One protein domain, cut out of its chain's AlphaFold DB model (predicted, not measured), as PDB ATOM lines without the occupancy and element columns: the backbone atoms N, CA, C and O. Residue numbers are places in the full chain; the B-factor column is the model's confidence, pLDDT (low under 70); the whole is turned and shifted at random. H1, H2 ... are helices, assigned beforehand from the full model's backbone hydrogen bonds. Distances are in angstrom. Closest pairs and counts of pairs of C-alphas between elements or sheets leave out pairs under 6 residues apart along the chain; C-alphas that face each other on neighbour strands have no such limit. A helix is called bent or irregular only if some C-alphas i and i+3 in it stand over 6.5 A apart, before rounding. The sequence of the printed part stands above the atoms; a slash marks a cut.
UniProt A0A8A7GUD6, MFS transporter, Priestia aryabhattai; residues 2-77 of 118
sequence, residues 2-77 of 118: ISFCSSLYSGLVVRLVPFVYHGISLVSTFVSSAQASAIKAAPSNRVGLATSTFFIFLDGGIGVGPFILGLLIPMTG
ATOM      1  N   ILE A   2     360.864 310.664 233.391       59.53
ATOM      2  CA  ILE A   2     361.238 310.652 234.824       59.53
ATOM      3  C   ILE A   2     360.498 309.565 235.647       59.53
ATOM      4  O   ILE A   2     361.133 308.863 236.429       59.53
ATOM      5  N   SER A   3     359.201 309.315 235.412       58.31
ATOM      6  CA  SER A   3     358.455 308.256 236.135       58.31
ATOM      7  C   SER A   3     358.904 306.825 235.813       58.31
ATOM      8  O   SER A   3     358.795 305.945 236.663       58.31
ATOM      9  N   PHE A   4     359.443 306.587 234.612       62.09
ATOM     10  CA  PHE A   4     359.952 305.270 234.211       62.09
ATOM     11  C   PHE A   4     361.291 304.969 234.900       62.09
ATOM     12  O   PHE A   4     361.518 303.850 235.345       62.09
ATOM     13  N   CYS A   5     362.127 305.998 235.086       57.09
ATOM     14  CA  CYS A   5     363.384 305.915 235.833       57.09
ATOM     15  C   CYS A   5     363.148 305.639 237.334       57.09
ATOM     16  O   CYS A   5     363.810 304.784 237.919       57.09
ATOM     17  N   SER A   6     362.141 306.282 237.939       63.69
ATOM     18  CA  SER A   6     361.765 306.057 239.347       63.69
ATOM     19  C   SER A   6     361.178 304.654 239.598       63.69
ATOM     20  O   SER A   6     361.558 303.985 240.561       63.69
ATOM     21  N   SER A   7     360.330 304.145 238.690       64.12
ATOM     22  CA  SER A   7     359.826 302.759 238.777       64.12
ATOM     23  C   SER A   7     360.931 301.713 238.594       64.12
ATOM     24  O   SER A   7     360.903 300.673 239.254       64.12
ATOM     25  N   LEU A   8     361.930 301.994 237.749       64.50
ATOM     26  CA  LEU A   8     363.074 301.104 237.549       64.50
ATOM     27  C   LEU A   8     363.979 301.050 238.792       64.50
ATOM     28  O   LEU A   8     364.395 299.966 239.195       64.50
ATOM     29  N   TYR A   9     364.229 302.196 239.436       71.56
ATOM     30  CA  TYR A   9     365.014 302.279 240.671       71.56
ATOM     31  C   TYR A   9     364.335 301.528 241.826       71.56
ATOM     32  O   TYR A   9     364.966 300.706 242.486       71.56
ATOM     33  N   SER A  10     363.028 301.731 242.017       68.44
ATOM     34  CA  SER A  10     362.274 301.070 243.089       68.44
ATOM     35  C   SER A  10     362.197 299.546 242.895       68.44
ATOM     36  O   SER A  10     362.435 298.788 243.834       68.44
ATOM     37  N   GLY A  11     361.974 299.066 241.663       69.06
ATOM     38  CA  GLY A  11     361.951 297.630 241.354       69.06
ATOM     39  C   GLY A  11     363.309 296.930 241.506       69.06
ATOM     40  O   GLY A  11     363.357 295.768 241.918       69.06
ATOM     41  N   LEU A  12     364.415 297.625 241.210       66.44
ATOM     42  CA  LEU A  12     365.768 297.093 241.394       66.44
ATOM     43  C   LEU A  12     366.138 297.027 242.886       66.44
ATOM     44  O   LEU A  12     366.622 296.000 243.363       66.44
ATOM     45  N   VAL A  13     365.844 298.090 243.642       70.88
ATOM     46  CA  VAL A  13     366.133 298.181 245.082       70.88
ATOM     47  C   VAL A  13     365.303 297.166 245.878       70.88
ATOM     48  O   VAL A  13     365.855 296.445 246.709       70.88
ATOM     49  N   VAL A  14     364.010 297.014 245.574       71.88
ATOM     50  CA  VAL A  14     363.119 296.052 246.255       71.88
ATOM     51  C   VAL A  14     363.513 294.594 246.008       71.88
ATOM     52  O   VAL A  14     363.226 293.750 246.848       71.88
ATOM     53  N   ARG A  15     364.190 294.262 244.901       68.25
ATOM     54  CA  ARG A  15     364.647 292.883 244.631       68.25
ATOM     55  C   ARG A  15     366.039 292.600 245.201       68.25
ATOM     56  O   ARG A  15     366.286 291.476 245.631       68.25
ATOM     57  N   LEU A  16     366.929 293.594 245.244       73.12
ATOM     58  CA  LEU A  16     368.306 293.416 245.725       73.12
ATOM     59  C   LEU A  16     368.426 293.464 247.253       73.12
ATOM     60  O   LEU A  16     369.129 292.638 247.833       73.12
ATOM     61  N   VAL A  17     367.711 294.370 247.924       76.56
ATOM     62  CA  VAL A  17     367.774 294.524 249.389       76.56
ATOM     63  C   VAL A  17     367.372 293.243 250.148       76.56
ATOM     64  O   VAL A  17     368.141 292.804 251.006       76.56
ATOM     65  N   PRO A  18     366.243 292.570 249.843       72.88
ATOM     66  CA  PRO A  18     365.886 291.329 250.525       72.88
ATOM     67  C   PRO A  18     366.757 290.141 250.110       72.88
ATOM     68  O   PRO A  18     366.958 289.261 250.941       72.88
ATOM     69  N   PHE A  19     367.305 290.105 248.889       73.06
ATOM     70  CA  PHE A  19     368.236 289.050 248.463       73.06
ATOM     71  C   PHE A  19     369.526 289.081 249.292       73.06
ATOM     72  O   PHE A  19     369.979 288.050 249.787       73.06
ATOM     73  N   VAL A  20     370.062 290.282 249.519       77.69
ATOM     74  CA  VAL A  20     371.234 290.505 250.375       77.69
ATOM     75  C   VAL A  20     370.920 290.135 251.828       77.69
ATOM     76  O   VAL A  20     371.692 289.418 252.461       77.69
ATOM     77  N   TYR A  21     369.764 290.548 252.350       76.44
ATOM     78  CA  TYR A  21     369.414 290.308 253.753       76.44
ATOM     79  C   TYR A  21     369.123 288.829 254.067       76.44
ATOM     80  O   TYR A  21     369.613 288.292 255.063       76.44
ATOM     81  N   HIS A  22     368.370 288.145 253.199       74.31
ATOM     82  CA  HIS A  22     368.057 286.722 253.369       74.31
ATOM     83  C   HIS A  22     369.273 285.831 253.084       74.31
ATOM     84  O   HIS A  22     369.495 284.858 253.807       74.31
ATOM     85  N   GLY A  23     370.080 286.169 252.071       70.31
ATOM     86  CA  GLY A  23     371.264 285.393 251.699       70.31
ATOM     87  C   GLY A  23     372.350 285.405 252.776       70.31
ATOM     88  O   GLY A  23     372.903 284.355 253.104       70.31
ATOM     89  N   ILE A  24     372.612 286.567 253.382       74.38
ATOM     90  CA  ILE A  24     373.644 286.706 254.423       74.38
ATOM     91  C   ILE A  24     373.205 286.040 255.736       74.38
ATOM     92  O   ILE A  24     374.015 285.372 256.381       74.38
ATOM     93  N   SER A  25     371.928 286.178 256.121       75.06
ATOM     94  CA  SER A  25     371.427 285.596 257.376       75.06
ATOM     95  C   SER A  25     371.491 284.071 257.384       75.06
ATOM     96  O   SER A  25     371.969 283.495 258.360       75.06
ATOM     97  N   LEU A  26     371.056 283.405 256.307       71.75
ATOM     98  CA  LEU A  26     371.020 281.939 256.271       71.75
ATOM     99  C   LEU A  26     372.423 281.344 256.430       71.75
ATOM    100  O   LEU A  26     372.653 280.547 257.336       71.75
ATOM    101  N   VAL A  27     373.384 281.762 255.605       74.44
ATOM    102  CA  VAL A  27     374.729 281.160 255.602       74.44
ATOM    103  C   VAL A  27     375.456 281.380 256.935       74.44
ATOM    104  O   VAL A  27     376.092 280.459 257.451       74.44
ATOM    105  N   SER A  28     375.319 282.563 257.538       74.44
ATOM    106  CA  SER A  28     376.040 282.921 258.767       74.44
ATOM    107  C   SER A  28     375.573 282.126 260.000       74.44
ATOM    108  O   SER A  28     376.391 281.641 260.794       74.44
ATOM    109  N   THR A  29     374.259 281.917 260.154       78.75
ATOM    110  CA  THR A  29     373.699 281.211 261.321       78.75
ATOM    111  C   THR A  29     374.019 279.711 261.314       78.75
ATOM    112  O   THR A  29     374.331 279.137 262.366       78.75
ATOM    113  N   PHE A  30     373.999 279.063 260.146       79.44
ATOM    114  CA  PHE A  30     374.362 277.643 260.038       79.44
ATOM    115  C   PHE A  30     375.845 277.402 260.331       79.44
ATOM    116  O   PHE A  30     376.181 276.472 261.062       79.44
ATOM    117  N   VAL A  31     376.734 278.266 259.834       81.44
ATOM    118  CA  VAL A  31     378.176 278.141 260.091       81.44
ATOM    119  C   VAL A  31     378.488 278.320 261.579       81.44
ATOM    120  O   VAL A  31     379.206 277.499 262.147       81.44
ATOM    121  N   SER A  32     377.896 279.319 262.245       79.56
ATOM    122  CA  SER A  32     378.129 279.554 263.682       79.56
ATOM    123  C   SER A  32     377.634 278.409 264.570       79.56
ATOM    124  O   SER A  32     378.324 277.996 265.504       79.56
ATOM    125  N   SER A  33     376.448 277.864 264.286       78.44
ATOM    126  CA  SER A  33     375.899 276.738 265.056       78.44
ATOM    127  C   SER A  33     376.723 275.457 264.867       78.44
ATOM    128  O   SER A  33     377.010 274.751 265.840       78.44
ATOM    129  N   ALA A  34     377.181 275.193 263.644       76.25
ATOM    130  CA  ALA A  34     378.038 274.056 263.336       76.25
ATOM    131  C   ALA A  34     379.443 274.183 263.966       76.25
ATOM    132  O   ALA A  34     379.939 273.217 264.553       76.25
ATOM    133  N   GLN A  35     380.043 275.379 263.955       72.44
ATOM    134  CA  GLN A  35     381.303 275.657 264.658       72.44
ATOM    135  C   GLN A  35     381.176 275.477 266.170       72.44
ATOM    136  O   GLN A  35     382.030 274.843 266.788       72.44
ATOM    137  N   ALA A  36     380.093 275.977 266.776       75.81
ATOM    138  CA  ALA A  36     379.843 275.806 268.205       75.81
ATOM    139  C   ALA A  36     379.727 274.319 268.599       75.81
ATOM    140  O   ALA A  36     380.220 273.917 269.657       75.81
ATOM    141  N   SER A  37     379.129 273.490 267.737       68.31
ATOM    142  CA  SER A  37     379.071 272.033 267.911       68.31
ATOM    143  C   SER A  37     380.460 271.380 267.815       68.31
ATOM    144  O   SER A  37     380.838 270.596 268.691       68.31
ATOM    145  N   ALA A  38     381.267 271.762 266.817       66.94
ATOM    146  CA  ALA A  38     382.635 271.264 266.642       66.94
ATOM    147  C   ALA A  38     383.554 271.631 267.826       66.94
ATOM    148  O   ALA A  38     384.336 270.801 268.294       66.94
ATOM    149  N   ILE A  39     383.409 272.846 268.363       66.00
ATOM    150  CA  ILE A  39     384.148 273.331 269.536       66.00
ATOM    151  C   ILE A  39     383.721 272.584 270.807       66.00
ATOM    152  O   ILE A  39     384.580 272.180 271.590       66.00
ATOM    153  N   LYS A  40     382.415 272.338 271.008       62.44
ATOM    154  CA  LYS A  40     381.915 271.550 272.152       62.44
ATOM    155  C   LYS A  40     382.383 270.091 272.125       62.44
ATOM    156  O   LYS A  40     382.584 269.505 273.190       62.44
ATOM    157  N   ALA A  41     382.560 269.505 270.941       63.09
ATOM    158  CA  ALA A  41     383.066 268.142 270.781       63.09
ATOM    159  C   ALA A  41     384.587 268.023 271.032       63.09
ATOM    160  O   ALA A  41     385.074 266.931 271.334       63.09
ATOM    161  N   ALA A  42     385.341 269.125 270.950       55.41
ATOM    162  CA  ALA A  42     386.792 269.130 271.101       55.41
ATOM    163  C   ALA A  42     387.246 269.319 272.569       55.41
ATOM    164  O   ALA A  42     386.681 270.117 273.319       55.41
ATOM    165  N   PRO A  43     388.294 268.612 273.032       52.16
ATOM    166  CA  PRO A  43     388.912 268.887 274.326       52.16
ATOM    167  C   PRO A  43     389.585 270.270 274.326       52.16
ATOM    168  O   PRO A  43     390.213 270.659 273.343       52.16
ATOM    169  N   SER A  44     389.504 270.983 275.456       54.12
ATOM    170  CA  SER A  44     389.855 272.405 275.643       54.12
ATOM    171  C   SER A  44     391.273 272.813 275.212       54.12
ATOM    172  O   SER A  44     391.561 273.994 275.100       54.12
ATOM    173  N   ASN A  45     392.157 271.843 274.959       56.84
ATOM    174  CA  ASN A  45     393.550 272.043 274.558       56.84
ATOM    175  C   ASN A  45     393.783 271.925 273.031       56.84
ATOM    176  O   ASN A  45     394.912 272.028 272.567       56.84
ATOM    177  N   ARG A  46     392.747 271.642 272.223       57.47
ATOM    178  CA  ARG A  46     392.863 271.498 270.751       57.47
ATOM    179  C   ARG A  46     391.748 272.198 269.973       57.47
ATOM    180  O   ARG A  46     391.442 271.825 268.844       57.47
ATOM    181  N   VAL A  47     391.162 273.229 270.575       60.97
ATOM    182  CA  VAL A  47     390.040 273.989 270.007       60.97
ATOM    183  C   VAL A  47     390.400 274.591 268.644       60.97
ATOM    184  O   VAL A  47     389.609 274.509 267.713       60.97
ATOM    185  N   GLY A  48     391.636 275.088 268.494       65.31
ATOM    186  CA  GLY A  48     392.144 275.600 267.218       65.31
ATOM    187  C   GLY A  48     392.207 274.539 266.113       65.31
ATOM    188  O   GLY A  48     391.783 274.806 264.997       65.31
ATOM    189  N   LEU A  49     392.646 273.313 266.431       64.06
ATOM    190  CA  LEU A  49     392.720 272.215 265.457       64.06
ATOM    191  C   LEU A  49     391.319 271.808 264.966       64.06
ATOM    192  O   LEU A  49     391.117 271.605 263.774       64.06
ATOM    193  N   ALA A  50     390.344 271.733 265.879       64.56
ATOM    194  CA  ALA A  50     388.961 271.391 265.545       64.56
ATOM    195  C   ALA A  50     388.296 272.456 264.658       64.56
ATOM    196  O   ALA A  50     387.636 272.110 263.677       64.56
ATOM    197  N   THR A  51     388.515 273.741 264.956       71.44
ATOM    198  CA  THR A  51     388.003 274.854 264.144       71.44
ATOM    199  C   THR A  51     388.625 274.871 262.746       71.44
ATOM    200  O   THR A  51     387.905 275.045 261.765       71.44
ATOM    201  N   SER A  52     389.934 274.630 262.620       75.75
ATOM    202  CA  SER A  52     390.604 274.569 261.314       75.75
ATOM    203  C   SER A  52     390.120 273.394 260.464       75.75
ATOM    204  O   SER A  52     389.827 273.579 259.287       75.75
ATOM    205  N   THR A  53     389.975 272.196 261.041       74.88
ATOM    206  CA  THR A  53     389.423 271.047 260.307       74.88
ATOM    207  C   THR A  53     387.974 271.295 259.883       74.88
ATOM    208  O   THR A  53     387.617 270.971 258.753       74.88
ATOM    209  N   PHE A  54     387.156 271.927 260.734       75.38
ATOM    210  CA  PHE A  54     385.789 272.309 260.375       75.38
ATOM    211  C   PHE A  54     385.749 273.265 259.175       75.38
ATOM    212  O   PHE A  54     384.992 273.021 258.240       75.38
ATOM    213  N   PHE A  55     386.584 274.309 259.162       75.75
ATOM    214  CA  PHE A  55     386.651 275.240 258.033       75.75
ATOM    215  C   PHE A  55     387.138 274.578 256.741       75.75
ATOM    216  O   PHE A  55     386.552 274.819 255.694       75.75
ATOM    217  N   ILE A  56     388.130 273.684 256.810       79.75
ATOM    218  CA  ILE A  56     388.604 272.933 255.634       79.75
ATOM    219  C   ILE A  56     387.477 272.081 255.032       79.75
ATOM    220  O   ILE A  56     387.298 272.058 253.816       79.75
ATOM    221  N   PHE A  57     386.690 271.396 255.868       76.88
ATOM    222  CA  PHE A  57     385.530 270.637 255.394       76.88
ATOM    223  C   PHE A  57     384.398 271.534 254.894       76.88
ATOM    224  O   PHE A  57     383.718 271.158 253.944       76.88
ATOM    225  N   LEU A  58     384.191 272.698 255.508       80.94
ATOM    226  CA  LEU A  58     383.185 273.666 255.081       80.94
ATOM    227  C   LEU A  58     383.520 274.242 253.699       80.94
ATOM    228  O   LEU A  58     382.679 274.181 252.804       80.94
ATOM    229  N   ASP A  59     384.746 274.728 253.500       83.81
ATOM    230  CA  ASP A  59     385.216 275.250 252.210       83.81
ATOM    231  C   ASP A  59     385.240 274.147 251.146       83.81
ATOM    232  O   ASP A  59     384.809 274.355 250.008       83.81
ATOM    233  N   GLY A  60     385.651 272.935 251.534       84.31
ATOM    234  CA  GLY A  60     385.556 271.749 250.691       84.31
ATOM    235  C   GLY A  60     384.111 271.428 250.302       84.31
ATOM    236  O   GLY A  60     383.837 271.197 249.134       84.31
ATOM    237  N   GLY A  61     383.163 271.458 251.236       79.38
ATOM    238  CA  GLY A  61     381.752 271.163 250.974       79.38
ATOM    239  C   GLY A  61     381.078 272.204 250.080       79.38
ATOM    240  O   GLY A  61     380.361 271.838 249.147       79.38
ATOM    241  N   ILE A  62     381.345 273.491 250.321       82.44
ATOM    242  CA  ILE A  62     380.806 274.596 249.515       82.44
ATOM    243  C   ILE A  62     381.401 274.576 248.099       82.44
ATOM    244  O   ILE A  62     380.667 274.780 247.134       82.44
ATOM    245  N   GLY A  63     382.699 274.292 247.951       83.00
ATOM    246  CA  GLY A  63     383.362 274.237 246.645       83.00
ATOM    247  C   GLY A  63     383.075 272.955 245.855       83.00
ATOM    248  O   GLY A  63     382.778 272.999 244.662       83.00
ATOM    249  N   VAL A  64     383.137 271.798 246.515       81.00
ATOM    250  CA  VAL A  64     383.032 270.476 245.874       81.00
ATOM    251  C   VAL A  64     381.574 270.049 245.679       81.00
ATOM    252  O   VAL A  64     381.283 269.310 244.740       81.00
ATOM    253  N   GLY A  65     380.641 270.538 246.500       79.88
ATOM    254  CA  GLY A  65     379.219 270.192 246.414       79.88
ATOM    255  C   GLY A  65     378.618 270.484 245.033       79.88
ATOM    256  O   GLY A  65     378.270 269.541 244.321       79.88
ATOM    257  N   PRO A  66     378.539 271.755 244.597       81.19
ATOM    258  CA  PRO A  66     377.999 272.122 243.286       81.19
ATOM    259  C   PRO A  66     378.784 271.512 242.123       81.19
ATOM    260  O   PRO A  66     378.200 271.200 241.091       81.19
ATOM    261  N   PHE A  67     380.093 271.313 242.295       81.12
ATOM    262  CA  PHE A  67     380.967 270.732 241.277       81.12
ATOM    263  C   PHE A  67     380.641 269.255 241.006       81.12
ATOM    264  O   PHE A  67     380.423 268.869 239.857       81.12
ATOM    265  N   ILE A  68     380.530 268.440 242.060       79.00
ATOM    266  CA  ILE A  68     380.119 267.034 241.942       79.00
ATOM    267  C   ILE A  68     378.685 266.945 241.416       79.00
ATOM    268  O   ILE A  68     378.413 266.139 240.527       79.00
ATOM    269  N   LEU A  69     377.778 267.787 241.924       76.19
ATOM    270  CA  LEU A  69     376.384 267.842 241.476       76.19
ATOM    271  C   LEU A  69     376.304 268.171 239.974       76.19
ATOM    272  O   LEU A  69     375.622 267.473 239.229       76.19
ATOM    273  N   GLY A  70     377.054 269.178 239.518       78.12
ATOM    274  CA  GLY A  70     377.134 269.615 238.121       78.12
ATOM    275  C   GLY A  70     377.627 268.530 237.164       78.12
ATOM    276  O   GLY A  70     377.061 268.365 236.085       78.12
ATOM    277  N   LEU A  71     378.634 267.754 237.575       78.38
ATOM    278  CA  LEU A  71     379.165 266.638 236.785       78.38
ATOM    279  C   LEU A  71     378.246 265.405 236.785       78.38
ATOM    280  O   LEU A  71     378.205 264.676 235.794       78.38
ATOM    281  N   LEU A  72     377.481 265.168 237.858       73.25
ATOM    282  CA  LEU A  72     376.577 264.014 237.955       73.25
ATOM    283  C   LEU A  72     375.236 264.209 237.239       73.25
ATOM    284  O   LEU A  72     374.648 263.212 236.805       73.25
ATOM    285  N   ILE A  73     374.750 265.451 237.112       76.06
ATOM    286  CA  ILE A  73     373.477 265.788 236.445       76.06
ATOM    287  C   ILE A  73     373.370 265.177 235.036       76.06
ATOM    288  O   ILE A  73     372.368 264.498 234.787       76.06
ATOM    289  N   PRO A  74     374.355 265.336 234.126       72.62
ATOM    290  CA  PRO A  74     374.242 264.794 232.772       72.62
ATOM    291  C   PRO A  74     374.340 263.262 232.703       72.62
ATOM    292  O   PRO A  74     373.845 262.681 231.743       72.62
ATOM    293  N   MET A  75     374.943 262.590 233.694       66.31
ATOM    294  CA  MET A  75     375.162 261.134 233.643       66.31
ATOM    295  C   MET A  75     374.101 260.312 234.384       66.31
ATOM    296  O   MET A  75     373.775 259.208 233.959       66.31
ATOM    297  N   THR A  76     373.573 260.812 235.506       68.62
ATOM    298  CA  THR A  76     372.731 260.014 236.422       68.62
ATOM    299  C   THR A  76     371.298 260.528 236.569       68.62
ATOM    300  O   THR A  76     370.438 259.796 237.071       68.62
ATOM    301  N   GLY A  77     371.022 261.752 236.102       75.00
ATOM    302  CA  GLY A  77     369.751 262.448 236.295       75.00
ATOM    303  C   GLY A  77     369.502 262.865 237.753       75.00
ATOM    304  O   GLY A  77     370.105 262.348 238.694       75.00
TER     305      GLY A  77
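This is residues 2 to 77 of the 118 residues of the protein "MFS transporter" of Priestia aryabhattai (UniProt A0A8A7GUD6). Two long helices meet near their ends as an open V: H1 is one straight arm, and after a tight turn H2 folds back and slants away from it, bending partway along. The arms touch near the turn, while residues 2 to 30 of H1 and residues 59 to 68 and 70 to 76 of H2 stick out free. The printed part has 76 residues with two named helices, H1 then H2, and no named strand; its class is all helix. It is extended, with a radius of gyration of the C-alphas of 20.0 A, and flat, spanning 64 by 39 by 14 A.

Find C-alpha 2 at (361.238, 310.652, 234.824); from there H1, residues 2 to 41, runs 59.8 A to C-alpha 41 at (383.066, 268.142, 270.781). H1 is neither bent nor irregular, but only just: C-alphas 15 and 18 are 6.2 A apart. H2, residues 47 to 77, was assigned as one helix by its hydrogen bonds but is bent, with C-alphas 63 and 66 6.7 A apart. Its arm H2a, residues 47 to 63, is 24.3 A long; H2b, residues 66 to 77, ends at C-alpha 77 at (369.751, 262.448, 236.295). H2b is irregular, with C-alphas 71 and 74 6.6 A apart.

Look at Ile 39 and Val 47, whose C-alphas, 5.9 A apart, are the closest of H1 and H2a. These two touch with residues 35 to 39 of H1 and 47 to 54 of H2a alone. They form a helical hairpin, running opposite ways at a steep tilt of 43 degrees. H2a and H2b stand at a steep tilt of 44 degrees, and H1 and H2b are apart. In H2a every O i to N i+4 pair is within hydrogen-bond range; in H1 33 of 36 are, in H2b 6 of 8.

The C-alphas of Ile 2 and Asn 45, the two farthest apart, are 64.1 A apart. The printed part has no cut, and the link from H1 to H2 is tight. Mean pLDDT of the printed part is 71.7; look for values under 70 at residues 2 to 8, 10 to 12, 15, 37 to 50 and 75 to 76.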